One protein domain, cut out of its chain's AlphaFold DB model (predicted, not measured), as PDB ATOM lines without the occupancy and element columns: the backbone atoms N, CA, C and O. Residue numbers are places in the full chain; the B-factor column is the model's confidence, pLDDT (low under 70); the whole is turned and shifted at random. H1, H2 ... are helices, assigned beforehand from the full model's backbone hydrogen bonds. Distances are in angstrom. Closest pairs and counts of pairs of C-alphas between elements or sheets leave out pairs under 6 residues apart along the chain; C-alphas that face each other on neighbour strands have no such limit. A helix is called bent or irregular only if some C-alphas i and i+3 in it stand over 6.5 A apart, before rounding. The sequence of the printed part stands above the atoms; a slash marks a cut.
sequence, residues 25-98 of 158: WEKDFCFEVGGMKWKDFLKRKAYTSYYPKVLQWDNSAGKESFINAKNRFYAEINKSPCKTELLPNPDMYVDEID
ATOM      1  N   TRP A  25      95.807  99.275 123.011       92.44
ATOM      2  CA  TRP A  25      97.111  99.908 123.193       92.44
ATOM      3  C   TRP A  25      98.260  98.897 123.321       92.44
ATOM      4  O   TRP A  25      99.335  99.156 122.797       92.44
ATOM      5  N   GLU A  26      98.052  97.727 123.938       90.50
ATOM      6  CA  GLU A  26      99.101  96.697 124.036       90.50
ATOM      7  C   GLU A  26      99.414  96.097 122.665       90.50
ATOM      8  O   GLU A  26     100.572  95.843 122.332       90.50
ATOM      9  N   LYS A  27      98.376  95.876 121.849       91.50
ATOM     10  CA  LYS A  27      98.531  95.356 120.484       91.50
ATOM     11  C   LYS A  27      99.226  96.368 119.584       91.50
ATOM     12  O   LYS A  27     100.088  95.966 118.805       91.50
ATOM     13  N   ASP A  28      98.855  97.640 119.713       92.25
ATOM     14  CA  ASP A  28      99.474  98.744 118.983       92.25
ATOM     15  C   ASP A  28     100.939  98.890 119.402       92.25
ATOM     16  O   ASP A  28     101.810  98.828 118.549       92.25
ATOM     17  N   PHE A  29     101.243  98.935 120.703       90.31
ATOM     18  CA  PHE A  29     102.615  98.999 121.221       90.31
ATOM     19  C   PHE A  29     103.486  97.839 120.719       90.31
ATOM     20  O   PHE A  29     104.611  98.036 120.259       90.31
ATOM     21  N   CYS A  30     102.948  96.618 120.767       90.12
ATOM     22  CA  CYS A  30     103.624  95.419 120.284       90.12
ATOM     23  C   CYS A  30     104.013  95.544 118.800       90.12
ATOM     24  O   CYS A  30     105.098  95.113 118.406       90.12
ATOM     25  N   PHE A  31     103.161  96.180 117.996       91.00
ATOM     26  CA  PHE A  31     103.411  96.408 116.579       91.00
ATOM     27  C   PHE A  31     104.308  97.625 116.311       91.00
ATOM     28  O   PHE A  31     105.264  97.506 115.554       91.00
ATOM     29  N   GLU A  32     104.015  98.773 116.915       93.06
ATOM     30  CA  GLU A  32     104.665 100.057 116.642       93.06
ATOM     31  C   GLU A  32     106.064 100.144 117.255       93.06
ATOM     32  O   GLU A  32     107.002 100.565 116.586       93.06
ATOM     33  N   VAL A  33     106.220  99.711 118.510       91.00
ATOM     34  CA  VAL A  33     107.500  99.759 119.236       91.00
ATOM     35  C   VAL A  33     108.234  98.431 119.111       91.00
ATOM     36  O   VAL A  33     109.420  98.392 118.802       91.00
ATOM     37  N   GLY A  34     107.518  97.326 119.331       84.38
ATOM     38  CA  GLY A  34     108.096  95.982 119.277       84.38
ATOM     39  C   GLY A  34     108.244  95.421 117.863       84.38
ATOM     40  O   GLY A  34     108.861  94.370 117.689       84.38
ATOM     41  N   GLY A  35     107.646  96.068 116.855       90.06
ATOM     42  CA  GLY A  35     107.736  95.638 115.461       90.06
ATOM     43  C   GLY A  35     107.157  94.261 115.162       90.06
ATOM     44  O   GLY A  35     107.483  93.648 114.142       90.06
ATOM     45  N   MET A  36     106.337  93.725 116.063       90.62
ATOM     46  CA  MET A  36     105.880  92.347 116.007       90.62
ATOM     47  C   MET A  36     104.357  92.281 116.049       90.62
ATOM     48  O   MET A  36     103.678  92.976 116.799       90.62
ATOM     49  N   LYS A  37     103.775  91.405 115.229       91.44
ATOM     50  CA  LYS A  37     102.324  91.199 115.246       91.44
ATOM     51  C   LYS A  37     101.922  90.519 116.552       91.44
ATOM     52  O   LYS A  37     102.562  89.555 116.973       91.44
ATOM     53  N   TRP A  38     100.772  90.911 117.104       89.88
ATOM     54  CA  TRP A  38     100.226  90.336 118.341       89.88
ATOM     55  C   TRP A  38     100.192  88.797 118.350       89.88
ATOM     56  O   TRP A  38     100.557  88.152 119.331       89.88
ATOM     57  N   LYS A  39      99.813  88.173 117.226       89.75
ATOM     58  CA  LYS A  39      99.791  86.703 117.094       89.75
ATOM     59  C   LYS A  39     101.176  86.073 117.272       89.75
ATOM     60  O   LYS A  39     101.287  85.001 117.861       89.75
ATOM     61  N   ASP A  40     102.217  86.719 116.762       90.00
ATOM     62  CA  ASP A  40     103.584  86.211 116.834       90.00
ATOM     63  C   ASP A  40     104.235  86.516 118.190       90.00
ATOM     64  O   ASP A  40     105.099  85.759 118.633       90.00
ATOM     65  N   PHE A  41     103.777  87.563 118.882       89.06
ATOM     66  CA  PHE A  41     104.074  87.787 120.297       89.06
ATOM     67  C   PHE A  41     103.515  86.670 121.170       89.06
ATOM     68  O   PHE A  41     104.273  86.054 121.912       89.06
ATOM     69  N   LEU A  42     102.236  86.314 121.019       88.50
ATOM     70  CA  LEU A  42     101.629  85.222 121.787       88.50
ATOM     71  C   LEU A  42     102.345  83.881 121.573       88.50
ATOM     72  O   LEU A  42     102.591  83.155 122.536       88.50
ATOM     73  N   LYS A  43     102.730  83.567 120.326       89.06
ATOM     74  CA  LYS A  43     103.529  82.368 120.024       89.06
ATOM     75  C   LYS A  43     104.855  82.365 120.782       89.06
ATOM     76  O   LYS A  43     105.213  81.337 121.340       89.06
ATOM     77  N   ARG A  44     105.570  83.495 120.817       86.00
ATOM     78  CA  ARG A  44     106.846  83.623 121.541       86.00
ATOM     79  C   ARG A  44     106.652  83.583 123.054       86.00
ATOM     80  O   ARG A  44     107.367  82.853 123.729       86.00
ATOM     81  N   LYS A  45     105.632  84.270 123.572       84.00
ATOM     82  CA  LYS A  45     105.257  84.273 124.993       84.00
ATOM     83  C   LYS A  45     104.947  82.868 125.520       84.00
ATOM     84  O   LYS A  45     105.197  82.579 126.685       84.00
ATOM     85  N   ALA A  46     104.470  81.957 124.667       85.19
ATOM     86  CA  ALA A  46     104.282  80.558 125.048       85.19
ATOM     87  C   ALA A  46     105.600  79.868 125.463       85.19
ATOM     88  O   ALA A  46     105.590  79.036 126.372       85.19
ATOM     89  N   TYR A  47     106.736  80.241 124.861       83.81
ATOM     90  CA  TYR A  47     108.060  79.730 125.239       83.81
ATOM     91  C   TYR A  47     108.559  80.318 126.566       83.81
ATOM     92  O   TYR A  47     109.414  79.724 127.214       83.81
ATOM     93  N   THR A  48     107.994  81.424 127.056       78.69
ATOM     94  CA  THR A  48     108.354  81.956 128.379       78.69
ATOM     95  C   THR A  48     107.966  80.996 129.512       78.69
ATOM     96  O   THR A  48     108.515  81.082 130.605       78.69
ATOM     97  N   SER A  49     107.097  80.010 129.249       78.25
ATOM     98  CA  SER A  49     106.805  78.914 130.188       78.25
ATOM     99  C   SER A  49     108.040  78.099 130.600       78.25
ATOM    100  O   SER A  49     108.052  77.550 131.700       78.25
ATOM    101  N   TYR A  50     109.098  78.069 129.780       86.06
ATOM    102  CA  TYR A  50     110.379  77.448 130.138       86.06
ATOM    103  C   TYR A  50     111.154  78.239 131.205       86.06
ATOM    104  O   TYR A  50     112.041  77.691 131.857       86.06
ATOM    105  N   TYR A  51     110.796  79.508 131.425       83.94
ATOM    106  CA  TYR A  51     111.457  80.420 132.356       83.94
ATOM    107  C   TYR A  51     110.432  81.031 133.325       83.94
ATOM    108  O   TYR A  51     110.179  82.237 133.290       83.94
ATOM    109  N   PRO A  52     109.838  80.231 134.232       83.06
ATOM    110  CA  PRO A  52     108.767  80.693 135.118       83.06
ATOM    111  C   PRO A  52     109.197  81.859 136.013       83.06
ATOM    112  O   PRO A  52     108.379  82.716 136.326       83.06
ATOM    113  N   LYS A  53     110.489  81.940 136.360       86.38
ATOM    114  CA  LYS A  53     111.058  83.060 137.122       86.38
ATOM    115  C   LYS A  53     110.948  84.402 136.393       86.38
ATOM    116  O   LYS A  53     110.808  85.416 137.053       86.38
ATOM    117  N   VAL A  54     110.990  84.404 135.059       82.06
ATOM    118  CA  VAL A  54     110.832  85.624 134.252       82.06
ATOM    119  C   VAL A  54     109.373  86.081 134.270       82.06
ATOM    120  O   VAL A  54     109.107  87.261 134.437       82.06
ATOM    121  N   LEU A  55     108.420  85.145 134.163       80.62
ATOM    122  CA  LEU A  55     106.985  85.460 134.237       80.62
ATOM    123  C   LEU A  55     106.527  85.883 135.636       80.62
ATOM    124  O   LEU A  55     105.566  86.632 135.761       80.62
ATOM    125  N   GLN A  56     107.174  85.359 136.675       84.19
ATOM    126  CA  GLN A  56     106.864  85.645 138.077       84.19
ATOM    127  C   GLN A  56     107.749  86.749 138.653       84.19
ATOM    128  O   GLN A  56     107.783  86.918 139.872       84.19
ATOM    129  N   TRP A  57     108.511  87.455 137.815       88.75
ATOM    130  CA  TRP A  57     109.393  88.494 138.311       88.75
ATOM    131  C   TRP A  57     108.558  89.614 138.935       88.75
ATOM    132  O   TRP A  57     107.806  90.308 138.252       88.75
ATOM    133  N   ASP A  58     108.692  89.768 140.252       88.69
ATOM    134  CA  ASP A  58     108.117  90.884 140.981       88.69
ATOM    135  C   ASP A  58     108.858  92.185 140.642       88.69
ATOM    136  O   ASP A  58     110.036  92.360 140.961       88.69
ATOM    137  N   ASN A  59     108.146  93.098 139.984       86.19
ATOM    138  CA  ASN A  59     108.626  94.429 139.629       86.19
ATOM    139  C   ASN A  59     108.134  95.519 140.604       86.19
ATOM    140  O   ASN A  59     108.246  96.712 140.297       86.19
ATOM    141  N   SER A  60     107.606  95.134 141.774       90.00
ATOM    142  CA  SER A  60     107.113  96.043 142.816       90.00
ATOM    143  C   SER A  60     108.140  97.109 143.203       90.00
ATOM    144  O   SER A  60     107.804  98.293 143.232       90.00
ATOM    145  N   ALA A  61     109.405  96.717 143.375       84.00
ATOM    146  CA  ALA A  61     110.502  97.629 143.695       84.00
ATOM    147  C   ALA A  61     110.710  98.710 142.617       84.00
ATOM    148  O   ALA A  61     110.955  99.876 142.933       84.00
ATOM    149  N   GLY A  62     110.565  98.355 141.336       85.06
ATOM    150  CA  GLY A  62     110.659  99.308 140.228       85.06
ATOM    151  C   GLY A  62     109.495 100.299 140.226       85.06
ATOM    152  O   GLY A  62     109.698 101.507 140.090       85.06
ATOM    153  N   LYS A  63     108.271  99.804 140.452       88.00
ATOM    154  CA  LYS A  63     107.072 100.643 140.582       88.00
ATOM    155  C   LYS A  63     107.195 101.622 141.750       88.00
ATOM    156  O   LYS A  63     106.901 102.806 141.586       88.00
ATOM    157  N   GLU A  64     107.619 101.138 142.913       87.06
ATOM    158  CA  GLU A  64     107.839 101.961 144.102       87.06
ATOM    159  C   GLU A  64     108.895 103.038 143.839       87.06
ATOM    160  O   GLU A  64     108.636 104.221 144.066       87.06
ATOM    161  N   SER A  65     110.038 102.653 143.264       84.69
ATOM    162  CA  SER A  65     111.121 103.578 142.912       84.69
ATOM    163  C   SER A  65     110.643 104.689 141.973       84.69
ATOM    164  O   SER A  65     110.916 105.865 142.211       84.69
ATOM    165  N   PHE A  66     109.861 104.343 140.946       85.50
ATOM    166  CA  PHE A  66     109.301 105.315 140.007       85.50
ATOM    167  C   PHE A  66     108.315 106.285 140.675       85.50
ATOM    168  O   PHE A  66     108.385 107.498 140.465       85.50
ATOM    169  N   ILE A  67     107.396 105.774 141.502       87.44
ATOM    170  CA  ILE A  67     106.425 106.608 142.224       87.44
ATOM    171  C   ILE A  67     107.147 107.559 143.183       87.44
ATOM    172  O   ILE A  67     106.817 108.744 143.236       87.44
ATOM    173  N   ASN A  68     108.158 107.060 143.893       84.56
ATOM    174  CA  ASN A  68     108.972 107.850 144.807       84.56
ATOM    175  C   ASN A  68     109.727 108.966 144.072       84.56
ATOM    176  O   ASN A  68     109.669 110.118 144.502       84.56
ATOM    177  N   ALA A  69     110.356 108.665 142.932       84.12
ATOM    178  CA  ALA A  69     111.021 109.664 142.092       84.12
ATOM    179  C   ALA A  69     110.045 110.748 141.602       84.12
ATOM    180  O   ALA A  69     110.309 111.941 141.751       84.12
ATOM    181  N   LYS A  70     108.868 110.349 141.106       88.00
ATOM    182  CA  LYS A  70     107.815 111.281 140.674       88.00
ATOM    183  C   LYS A  70     107.350 112.194 141.815       88.00
ATOM    184  O   LYS A  70     107.192 113.396 141.613       88.00
ATOM    185  N   ASN A  71     107.133 111.639 143.008       87.31
ATOM    186  CA  ASN A  71     106.698 112.405 144.178       87.31
ATOM    187  C   ASN A  71     107.762 113.414 144.630       87.31
ATOM    188  O   ASN A  71     107.409 114.529 145.008       87.31
ATOM    189  N   ARG A  72     109.048 113.047 144.570       84.19
ATOM    190  CA  ARG A  72     110.176 113.950 144.861       84.19
ATOM    191  C   ARG A  72     110.226 115.113 143.883       84.19
ATOM    192  O   ARG A  72     110.184 116.258 144.317       84.19
ATOM    193  N   PHE A  73     110.209 114.810 142.587       85.50
ATOM    194  CA  PHE A  73     110.208 115.814 141.526       85.50
ATOM    195  C   PHE A  73     109.037 116.798 141.670       85.50
ATOM    196  O   PHE A  73     109.209 118.013 141.613       85.50
ATOM    197  N   TYR A  74     107.834 116.280 141.936       88.12
ATOM    198  CA  TYR A  74     106.664 117.122 142.165       88.12
ATOM    199  C   TYR A  74     106.804 117.988 143.427       88.12
ATOM    200  O   TYR A  74     106.422 119.157 143.418       88.12
ATOM    201  N   ALA A  75     107.347 117.440 144.516       87.88
ATOM    202  CA  ALA A  75     107.560 118.181 145.754       87.88
ATOM    203  C   ALA A  75     108.575 119.323 145.569       87.88
ATOM    204  O   ALA A  75     108.305 120.440 146.011       87.88
ATOM    205  N   GLU A  76     109.673 119.062 144.852       85.56
ATOM    206  CA  GLU A  76     110.727 120.026 144.522       85.56
ATOM    207  C   GLU A  76     110.188 121.214 143.716       85.56
ATOM    208  O   GLU A  76     110.340 122.363 144.133       85.56
ATOM    209  N   ILE A  77     109.462 120.941 142.626       92.12
ATOM    210  CA  ILE A  77     108.840 121.982 141.791       92.12
ATOM    211  C   ILE A  77     107.895 122.864 142.611       92.12
ATOM    212  O   ILE A  77     107.851 124.082 142.433       92.12
ATOM    213  N   ASN A  78     107.148 122.258 143.533       90.69
ATOM    214  CA  ASN A  78     106.181 122.964 144.368       90.69
ATOM    215  C   ASN A  78     106.783 123.522 145.668       90.69
ATOM    216  O   ASN A  78     106.039 124.046 146.497       90.69
ATOM    217  N   LYS A  79     108.105 123.411 145.874       88.88
ATOM    218  CA  LYS A  79     108.814 123.817 147.104       88.88
ATOM    219  C   LYS A  79     108.168 123.272 148.384       88.88
ATOM    220  O   LYS A  79     108.146 123.940 149.417       88.88
ATOM    221  N   SER A  80     107.609 122.066 148.309       85.94
ATOM    222  CA  SER A  80     106.950 121.399 149.433       85.94
ATOM    223  C   SER A  80     107.812 120.247 149.957       85.94
ATOM    224  O   SER A  80     108.554 119.637 149.187       85.94
ATOM    225  N   PRO A  81     107.756 119.931 151.261       78.88
ATOM    226  CA  PRO A  81     108.513 118.813 151.812       78.88
ATOM    227  C   PRO A  81     107.978 117.476 151.281       78.88
ATOM    228  O   PRO A  81     106.783 117.182 151.379       78.88
ATOM    229  N   CYS A  82     108.869 116.648 150.731       75.31
ATOM    230  CA  CYS A  82     108.532 115.296 150.291       75.31
ATOM    231  C   CYS A  82     108.376 114.371 151.511       75.31
ATOM    232  O   CYS A  82     109.235 114.348 152.388       75.31
ATOM    233  N   LYS A  83     107.278 113.608 151.570       72.56
ATOM    234  CA  LYS A  83     106.977 112.673 152.673       72.56
ATOM    235  C   LYS A  83     107.604 111.286 152.502       72.56
ATOM    236  O   LYS A  83     107.488 110.463 153.404       72.56
ATOM    237  N   THR A  84     108.182 110.995 151.340       67.69
ATOM    238  CA  THR A  84     108.822 109.704 151.071       67.69
ATOM    239  C   THR A  84     110.087 109.575 151.913       67.69
ATOM    240  O   THR A  84     110.793 110.568 152.091       67.69
ATOM    241  N   GLU A  85     110.377 108.369 152.413       63.94
ATOM    242  CA  GLU A  85     111.590 108.098 153.190       63.94
ATOM    243  C   GLU A  85     112.843 108.668 152.504       63.94
ATOM    244  O   GLU A  85     112.933 108.735 151.266       63.94
ATOM    245  N   LEU A  86     113.799 109.104 153.331       64.81
ATOM    246  CA  LEU A  86     115.124 109.571 152.926       64.81
ATOM    247  C   LEU A  86     115.904 108.409 152.277       64.81
ATOM    248  O   LEU A  86     116.848 107.875 152.848       64.81
ATOM    249  N   LEU A  87     115.525 108.003 151.060       66.38
ATOM    250  CA  LEU A  87     116.460 107.327 150.165       66.38
ATOM    251  C   LEU A  87     117.580 108.324 149.908       66.38
ATOM    252  O   LEU A  87     117.288 109.521 149.760       66.38
ATOM    253  N   PRO A  88     118.822 107.851 149.834       68.88
ATOM    254  CA  PRO A  88     119.929 108.747 149.620       68.88
ATOM    255  C   PRO A  88     119.779 109.467 148.272       68.88
ATOM    256  O   PRO A  88     118.986 109.060 147.413       68.88
ATOM    257  N   ASN A  89     120.466 110.603 148.144       67.69
ATOM    258  CA  ASN A  89     120.406 111.441 146.949       67.69
ATOM    259  C   ASN A  89     120.600 110.553 145.699       67.69
ATOM    260  O   ASN A  89     121.568 109.799 145.686       67.69
ATOM    261  N   PRO A  90     119.711 110.575 144.685       67.81
ATOM    262  CA  PRO A  90     119.922 109.806 143.452       67.81
ATOM    263  C   PRO A  90     121.282 110.089 142.800       67.81
ATOM    264  O   PRO A  90     121.877 109.177 142.231       67.81
ATOM    265  N   ASP A  91     121.811 111.299 142.980       73.50
ATOM    266  CA  ASP A  91     123.118 111.695 142.460       73.50
ATOM    267  C   ASP A  91     124.282 111.204 143.335       73.50
ATOM    268  O   ASP A  91     125.436 111.392 142.980       73.50
ATOM    269  N   MET A  92     124.029 110.524 144.463       78.00
ATOM    270  CA  MET A  92     125.097 110.035 145.351       78.00
ATOM    271  C   MET A  92     126.045 109.029 144.683       78.00
ATOM    272  O   MET A  92     127.124 108.776 145.207       78.00
ATOM    273  N   TYR A  93     125.583 108.378 143.610       74.69
ATOM    274  CA  TYR A  93     126.337 107.390 142.835       74.69
ATOM    275  C   TYR A  93     126.779 107.943 141.478       74.69
ATOM    276  O   TYR A  93     127.338 107.205 140.669       74.69
ATOM    277  N   VAL A  94     126.468 109.211 141.197       82.44
ATOM    278  CA  VAL A  94     126.950 109.905 140.012       82.44
ATOM    279  C   VAL A  94     128.201 110.647 140.443       82.44
ATOM    280  O   VAL A  94     128.121 111.674 141.112       82.44
ATOM    281  N   ASP A  95     129.360 110.097 140.092       84.19
ATOM    282  CA  ASP A  95     130.620 110.794 140.314       84.19
ATOM    283  C   ASP A  95     130.598 112.124 139.546       84.19
ATOM    284  O   ASP A  95     130.247 112.174 138.360       84.19
ATOM    285  N   GLU A  96     130.966 113.214 140.218       84.94
ATOM    286  CA  GLU A  96     131.166 114.494 139.549       84.94
ATOM    287  C   GLU A  96     132.350 114.358 138.586       84.94
ATOM    288  O   GLU A  96     133.486 114.100 138.989       84.94
ATOM    289  N   ILE A  97     132.073 114.507 137.290       84.12
ATOM    290  CA  ILE A  97     133.111 114.474 136.264       84.12
ATOM    291  C   ILE A  97     133.880 115.792 136.339       84.12
ATOM    292  O   ILE A  97     133.358 116.848 135.976       84.12
ATOM    293  N   ASP A  98     135.136 115.719 136.773       87.31
ATOM    294  CA  ASP A  98     136.091 116.811 136.608       87.31
ATOM    295  C   ASP A  98     136.499 116.900 135.131       87.31
ATOM    296  O   ASP A  98     137.346 116.149 134.640       87.31
TER     297      ASP A  98
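AT A GLANCE: This is residues 25 to 98 of the 158 residues of an uncharacterized protein of Ricinus communis (UniProt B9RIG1). The longest helix, H4, lies away from an angular group of H1, H2 and H3, in which H1 and H2 make a corner, and residues 56 to 59 join H4 to that group; residues 56 to 64, of which 60 to 64 belong to H4, stand free. At the other end of H4 the chain turns and folds back along it in residues 78 to 89, then leads through H5 into a tail, and residues 91 to 98 stick out. The printed part has 74 residues with five named helices, H1 to H5 in chain order, and no named strand; its class is all helix. It is extended, with a radius of gyration of the C-alphas of 19.2 A and spans of 49 by 33 by 26 A.

IN THESE COORDINATES: Find C-alpha 60 at (107.113, 96.043, 142.816); from there H4, residues 60 to 77, runs 26.0 A to C-alpha 77 at (108.840, 121.982, 141.791). Before it look for H3, residues 52 to 55, and H2, residues 38 to 50, 20.2 A long. H1, residues 25 to 32, begins at C-alpha 25 at (97.111, 99.908, 123.193) and is 10.0 A long. After H4 comes H5, residues 90 to 93, only just irregular, with C-alphas 90 and 93 6.9 A apart.

HOW THE PARTS SIT: H4 touches no helix, and neither does H5. H2 touches H1 with residues 38 to 41 alone, about perpendicular at 81 degrees; their closest C-alphas, of Lys 27 and Trp 38, are 5.7 A apart. H2 and H3 only just touch, only at the corner, with 3 pairs of C-alphas within 8 A; H2 takes part with residues 48 to 49 alone, and the closest C-alphas are those of Thr 48 and Leu 55, 7.0 A apart. In H1 and H4 every O i to N i+4 pair is within hydrogen-bond range, in H2 5 of 9; H3 and H5 are too short for such a pair.

THE WHOLE: The C-alphas of Lys 39 and Asp 98, the two farthest apart, are 51.0 A apart. The printed part has no cut; the link from H4 to H5 is long, the others tight. Look to residues 84 to 90 for pLDDT under 70; the mean of the printed part is 84.2.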